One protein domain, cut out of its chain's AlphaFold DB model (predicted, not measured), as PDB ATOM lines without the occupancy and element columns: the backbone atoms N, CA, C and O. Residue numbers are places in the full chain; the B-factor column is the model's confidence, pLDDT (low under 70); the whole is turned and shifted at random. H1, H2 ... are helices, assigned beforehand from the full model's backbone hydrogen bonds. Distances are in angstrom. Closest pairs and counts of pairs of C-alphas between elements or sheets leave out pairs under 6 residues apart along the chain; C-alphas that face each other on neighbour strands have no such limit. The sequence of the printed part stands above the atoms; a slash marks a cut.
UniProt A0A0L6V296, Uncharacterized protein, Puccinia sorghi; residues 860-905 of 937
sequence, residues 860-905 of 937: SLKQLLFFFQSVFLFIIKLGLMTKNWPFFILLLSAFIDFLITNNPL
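What this domain is: This is residues 860 to 905 of the 937 residues of an uncharacterized protein of Puccinia sorghi (UniProt A0A0L6V296). Picture a flat helical hairpin: a long helix, H1, a tight turn, and a shorter helix, H2, that comes back beside it. The two are closest near the turn and stand farther from each other toward the open end, where the few residues after H2 make a short tail. The printed part has 46 residues, with two named helices, H1 then H2, and no named strand; the class is all helix. With a radius of gyration of the C-alphas of 11.7 A it is only just loose, close to compact, and its C-alphas span 34 by 18 by 6 A.

Where its parts are: Start at Ser 860 and step to C-alpha 861 at (-12.175, -35.839, 49.116), where H1 begins. From there H1, residues 861 to 882, runs 31.2 A to C-alpha 882 at (11.354, -55.185, 42.242). Past Lys 883 and Asn 884, find H2, residues 885 to 901, which runs 23.9 A and ends at C-alpha 901, (-13.169, -45.921, 35.957).

How they stand to each other: Compare the two helices and you will find that they run opposite ways at a shallow tilt of 14 degrees, as a helical hairpin with a tight link of 2 residues. H1 touches H2 with residues 872 to 879 alone; the closest C-alphas are those of Gly 879 and Phe 888, 4.8 A apart. The centres are 11.8 A apart. In both H1 and H2, every O i to N i+4 pair is within hydrogen-bond range.

The domain as a whole: Look from Ser 860 to Lys 883 for the two C-alphas farthest apart, at 34.8 A. Residues 881 to 886, round the turn, stand free. The C-alphas of Ser 860 and Leu 905 are 12.9 A apart. The printed part has no cut. In this model the mean pLDDT of the printed part is 85.5, and residues 904 to 905 are under 70.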
ATOM      1  N   SER A 860     -13.302 -37.937  53.424       88.38
ATOM      2  CA  SER A 860     -13.417 -36.685  52.669       88.38
ATOM      3  C   SER A 860     -12.556 -36.720  51.398       88.38
ATOM      4  O   SER A 860     -11.512 -37.376  51.353       88.38
ATOM      5  N   LEU A 861     -12.920 -35.928  50.382       80.69
ATOM      6  CA  LEU A 861     -12.175 -35.839  49.116       80.69
ATOM      7  C   LEU A 861     -10.671 -35.548  49.316       80.69
ATOM      8  O   LEU A 861      -9.840 -36.066  48.573       80.69
ATOM      9  N   LYS A 862     -10.301 -34.774  50.349       80.56
ATOM     10  CA  LYS A 862      -8.896 -34.506  50.712       80.56
ATOM     11  C   LYS A 862      -8.165 -35.773  51.175       80.56
ATOM     12  O   LYS A 862      -7.053 -36.036  50.724       80.56
ATOM     13  N   GLN A 863      -8.792 -36.567  52.043       83.88
ATOM     14  CA  GLN A 863      -8.239 -37.838  52.528       83.88
ATOM     15  C   GLN A 863      -8.194 -38.891  51.412       83.88
ATOM     16  O   GLN A 863      -7.208 -39.617  51.306       83.88
ATOM     17  N   LEU A 864      -9.201 -38.930  50.532       82.06
ATOM     18  CA  LEU A 864      -9.233 -39.814  49.363       82.06
ATOM     19  C   LEU A 864      -8.092 -39.497  48.374       82.06
ATOM     20  O   LEU A 864      -7.402 -40.404  47.907       82.06
ATOM     21  N   LEU A 865      -7.833 -38.212  48.103       83.00
ATOM     22  CA  LEU A 865      -6.692 -37.774  47.288       83.00
ATOM     23  C   LEU A 865      -5.346 -38.126  47.942       83.00
ATOM     24  O   LEU A 865      -4.459 -38.642  47.261       83.00
ATOM     25  N   PHE A 866      -5.202 -37.916  49.254       87.44
ATOM     26  CA  PHE A 866      -3.998 -38.301  50.001       87.44
ATOM     27  C   PHE A 866      -3.765 -39.823  49.996       87.44
ATOM     28  O   PHE A 866      -2.629 -40.284  49.841       87.44
ATOM     29  N   PHE A 867      -4.835 -40.617  50.095       87.44
ATOM     30  CA  PHE A 867      -4.785 -42.070  49.953       87.44
ATOM     31  C   PHE A 867      -4.306 -42.477  48.551       87.44
ATOM     32  O   PHE A 867      -3.338 -43.230  48.434       87.44
ATOM     33  N   PHE A 868      -4.896 -41.933  47.479       88.19
ATOM     34  CA  PHE A 868      -4.452 -42.237  46.112       88.19
ATOM     35  C   PHE A 868      -3.008 -41.793  45.842       88.19
ATOM     36  O   PHE A 868      -2.254 -42.538  45.215       88.19
ATOM     37  N   GLN A 869      -2.581 -40.640  46.366       91.00
ATOM     38  CA  GLN A 869      -1.184 -40.198  46.311       91.00
ATOM     39  C   GLN A 869      -0.248 -41.186  47.029       91.00
ATOM     40  O   GLN A 869       0.819 -41.518  46.509       91.00
ATOM     41  N   SER A 870      -0.661 -41.704  48.188       90.50
ATOM     42  CA  SER A 870       0.102 -42.692  48.960       90.50
ATOM     43  C   SER A 870       0.222 -44.035  48.230       90.50
ATOM     44  O   SER A 870       1.319 -44.593  48.145       90.50
ATOM     45  N   VAL A 871      -0.868 -44.531  47.631       89.38
ATOM     46  CA  VAL A 871      -0.863 -45.762  46.818       89.38
ATOM     47  C   VAL A 871      -0.012 -45.592  45.554       89.38
ATOM     48  O   VAL A 871       0.783 -46.473  45.232       89.38
ATOM     49  N   PHE A 872      -0.091 -44.445  44.875       92.38
ATOM     50  CA  PHE A 872       0.741 -44.140  43.705       92.38
ATOM     51  C   PHE A 872       2.242 -44.134  44.043       92.38
ATOM     52  O   PHE A 872       3.044 -44.772  43.356       92.38
ATOM     53  N   LEU A 873       2.628 -43.484  45.148       92.50
ATOM     54  CA  LEU A 873       4.009 -43.483  45.641       92.50
ATOM     55  C   LEU A 873       4.474 -44.885  46.070       92.50
ATOM     56  O   LEU A 873       5.631 -45.245  45.829       92.50
ATOM     57  N   PHE A 874       3.589 -45.701  46.649       93.19
ATOM     58  CA  PHE A 874       3.876 -47.102  46.961       93.19
ATOM     59  C   PHE A 874       4.120 -47.936  45.693       93.19
ATOM     60  O   PHE A 874       5.114 -48.660  45.635       93.19
ATOM     61  N   ILE A 875       3.289 -47.788  44.655       90.81
ATOM     62  CA  ILE A 875       3.450 -48.476  43.362       90.81
ATOM     63  C   ILE A 875       4.786 -48.097  42.699       90.81
ATOM     64  O   ILE A 875       5.516 -48.984  42.251       90.81
ATOM     65  N   ILE A 876       5.165 -46.813  42.711       90.12
ATOM     66  CA  ILE A 876       6.483 -46.350  42.230       90.12
ATOM     67  C   ILE A 876       7.623 -46.991  43.034       90.12
ATOM     68  O   ILE A 876       8.557 -47.545  42.450       90.12
ATOM     69  N   LYS A 877       7.546 -46.968  44.370       91.81
ATOM     70  CA  LYS A 877       8.569 -47.562  45.246       91.81
ATOM     71  C   LYS A 877       8.705 -49.074  45.023       91.81
ATOM     72  O   LYS A 877       9.826 -49.583  44.987       91.81
ATOM     73  N   LEU A 878       7.591 -49.778  44.821       90.62
ATOM     74  CA  LEU A 878       7.560 -51.211  44.531       90.62
ATOM     75  C   LEU A 878       8.160 -51.532  43.152       90.62
ATOM     76  O   LEU A 878       8.927 -52.488  43.031       90.62
ATOM     77  N   GLY A 879       7.893 -50.716  42.128       93.50
ATOM     78  CA  GLY A 879       8.534 -50.847  40.815       93.50
ATOM     79  C   GLY A 879      10.055 -50.686  40.880       93.50
ATOM     80  O   GLY A 879      10.797 -51.547  40.405       93.50
ATOM     81  N   LEU A 880      10.522 -49.632  41.558       88.25
ATOM     82  CA  LEU A 880      11.951 -49.367  41.764       88.25
ATOM     83  C   LEU A 880      12.657 -50.484  42.554       88.25
ATOM     84  O   LEU A 880      13.802 -50.818  42.247       88.25
ATOM     85  N   MET A 881      11.990 -51.084  43.547       89.31
ATOM     86  CA  MET A 881      12.561 -52.175  44.350       89.31
ATOM     87  C   MET A 881      12.549 -53.534  43.638       89.31
ATOM     88  O   MET A 881      13.516 -54.284  43.754       89.31
ATOM     89  N   THR A 882      11.490 -53.866  42.893       88.00
ATOM     90  CA  THR A 882      11.354 -55.185  42.242       88.00
ATOM     91  C   THR A 882      12.211 -55.348  40.986       88.00
ATOM     92  O   THR A 882      12.445 -56.481  40.571       88.00
ATOM     93  N   LYS A 883      12.654 -54.245  40.356       87.81
ATOM     94  CA  LYS A 883      13.351 -54.208  39.045       87.81
ATOM     95  C   LYS A 883      12.576 -54.848  37.876       87.81
ATOM     96  O   LYS A 883      13.074 -54.891  36.752       87.81
ATOM     97  N   ASN A 884      11.354 -55.324  38.115       90.69
ATOM     98  CA  ASN A 884      10.511 -56.007  37.144       90.69
ATOM     99  C   ASN A 884       9.628 -54.975  36.429       90.69
ATOM    100  O   ASN A 884       8.462 -54.779  36.773       90.69
ATOM    101  N   TRP A 885      10.212 -54.287  35.446       89.19
ATOM    102  CA  TRP A 885       9.531 -53.244  34.672       89.19
ATOM    103  C   TRP A 885       8.188 -53.690  34.058       89.19
ATOM    104  O   TRP A 885       7.230 -52.932  34.197       89.19
ATOM    105  N   PRO A 886       8.039 -54.898  33.470       89.06
ATOM    106  CA  PRO A 886       6.734 -55.398  33.027       89.06
ATOM    107  C   PRO A 886       5.679 -55.455  34.142       89.06
ATOM    108  O   PRO A 886       4.558 -54.991  33.944       89.06
ATOM    109  N   PHE A 887       6.034 -55.961  35.329       85.31
ATOM    110  CA  PHE A 887       5.116 -56.007  36.475       85.31
ATOM    111  C   PHE A 887       4.748 -54.603  36.978       85.31
ATOM    112  O   PHE A 887       3.577 -54.335  37.243       85.31
ATOM    113  N   PHE A 888       5.718 -53.686  37.044       93.06
ATOM    114  CA  PHE A 888       5.462 -52.287  37.400       93.06
ATOM    115  C   PHE A 888       4.511 -51.600  36.410       93.06
ATOM    116  O   PHE A 888       3.569 -50.941  36.839       93.06
ATOM    117  N   ILE A 889       4.713 -51.785  35.102       90.62
ATOM    118  CA  ILE A 889       3.860 -51.197  34.058       90.62
ATOM    119  C   ILE A 889       2.429 -51.750  34.140       90.62
ATOM    120  O   ILE A 889       1.480 -50.974  34.049       90.62
ATOM    121  N   LEU A 890       2.258 -53.056  34.376       89.69
ATOM    122  CA  LEU A 890       0.938 -53.666  34.578       89.69
ATOM    123  C   LEU A 890       0.232 -53.119  35.828       89.69
ATOM    124  O   LEU A 890      -0.936 -52.739  35.752       89.69
ATOM    125  N   LEU A 891       0.940 -53.031  36.957       87.25
ATOM    126  CA  LEU A 891       0.397 -52.510  38.215       87.25
ATOM    127  C   LEU A 891       0.031 -51.019  38.109       87.25
ATOM    128  O   LEU A 891      -1.007 -50.594  38.616       87.25
ATOM    129  N   LEU A 892       0.857 -50.235  37.412       92.25
ATOM    130  CA  LEU A 892       0.614 -48.818  37.154       92.25
ATOM    131  C   LEU A 892      -0.560 -48.601  36.186       92.25
ATOM    132  O   LEU A 892      -1.377 -47.717  36.437       92.25
ATOM    133  N   SER A 893      -0.689 -49.416  35.129       89.06
ATOM    134  CA  SER A 893      -1.857 -49.374  34.233       89.06
ATOM    135  C   SER A 893      -3.132 -49.695  35.000       89.06
ATOM    136  O   SER A 893      -4.052 -48.891  34.980       89.06
ATOM    137  N   ALA A 894      -3.157 -50.795  35.764       86.50
ATOM    138  CA  ALA A 894      -4.326 -51.182  36.552       86.50
ATOM    139  C   ALA A 894      -4.758 -50.089  37.550       86.50
ATOM    140  O   ALA A 894      -5.951 -49.859  37.733       86.50
ATOM    141  N   PHE A 895      -3.806 -49.372  38.158       90.31
ATOM    142  CA  PHE A 895      -4.100 -48.236  39.034       90.31
ATOM    143  C   PHE A 895      -4.635 -47.007  38.274       90.31
ATOM    144  O   PHE A 895      -5.558 -46.346  38.750       90.31
ATOM    145  N   ILE A 896      -4.110 -46.712  37.081       87.25
ATOM    146  CA  ILE A 896      -4.614 -45.630  36.217       87.25
ATOM    147  C   ILE A 896      -6.018 -45.963  35.688       87.25
ATOM    148  O   ILE A 896      -6.911 -45.122  35.764       87.25
ATOM    149  N   ASP A 897      -6.242 -47.189  35.218       81.69
ATOM    150  CA  ASP A 897      -7.545 -47.668  34.749       81.69
ATOM    151  C   ASP A 897      -8.576 -47.665  35.896       81.69
ATOM    152  O   ASP A 897      -9.725 -47.264  35.688       81.69
ATOM    153  N   PHE A 898      -8.168 -48.001  37.130       82.00
ATOM    154  CA  PHE A 898      -8.995 -47.850  38.334       82.00
ATOM    155  C   PHE A 898      -9.376 -46.382  38.592       82.00
ATOM    156  O   PHE A 898     -10.556 -46.087  38.779       82.00
ATOM    157  N   LEU A 899      -8.408 -45.456  38.565       81.69
ATOM    158  CA  LEU A 899      -8.654 -44.018  38.766       81.69
ATOM    159  C   LEU A 899      -9.559 -43.403  37.686       81.69
ATOM    160  O   LEU A 899     -10.343 -42.505  37.985       81.69
ATOM    161  N   ILE A 900      -9.460 -43.869  36.437       79.81
ATOM    162  CA  ILE A 900     -10.309 -43.410  35.327       79.81
ATOM    163  C   ILE A 900     -11.734 -43.963  35.467       79.81
ATOM    164  O   ILE A 900     -12.702 -43.227  35.261       79.81
ATOM    165  N   THR A 901     -11.867 -45.244  35.822       75.25
ATOM    166  CA  THR A 901     -13.169 -45.921  35.957       75.25
ATOM    167  C   THR A 901     -13.952 -45.376  37.149       75.25
ATOM    168  O   THR A 901     -15.113 -44.997  37.005       75.25
ATOM    169  N   ASN A 902     -13.286 -45.254  38.299       72.50
ATOM    170  CA  ASN A 902     -13.874 -44.855  39.579       72.50
ATOM    171  C   ASN A 902     -13.627 -43.371  39.906       72.50
ATOM    172  O   ASN A 902     -13.471 -43.008  41.069       72.50
ATOM    173  N   ASN A 903     -13.533 -42.509  38.887       73.38
ATOM    174  CA  ASN A 903     -13.228 -41.088  39.065       73.38
ATOM    175  C   ASN A 903     -14.335 -40.380  39.886       73.38
ATOM    176  O   ASN A 903     -15.431 -40.181  39.351       73.38
ATOM    177  N   PRO A 904     -14.066 -39.923  41.129       54.72
ATOM    178  CA  PRO A 904     -15.091 -39.357  42.013       54.72
ATOM    179  C   PRO A 904     -15.633 -38.001  41.527       54.72
ATOM    180  O   PRO A 904     -16.689 -37.557  41.966       54.72
ATOM    181  N   LEU A 905     -14.953 -37.345  40.580       49.00
ATOM    182  CA  LEU A 905     -15.445 -36.118  39.945       49.00
ATOM    183  C   LEU A 905     -16.577 -36.388  38.936       49.00
ATOM    184  O   LEU A 905     -17.243 -35.453  38.504       49.00
TER     185      LEU A 905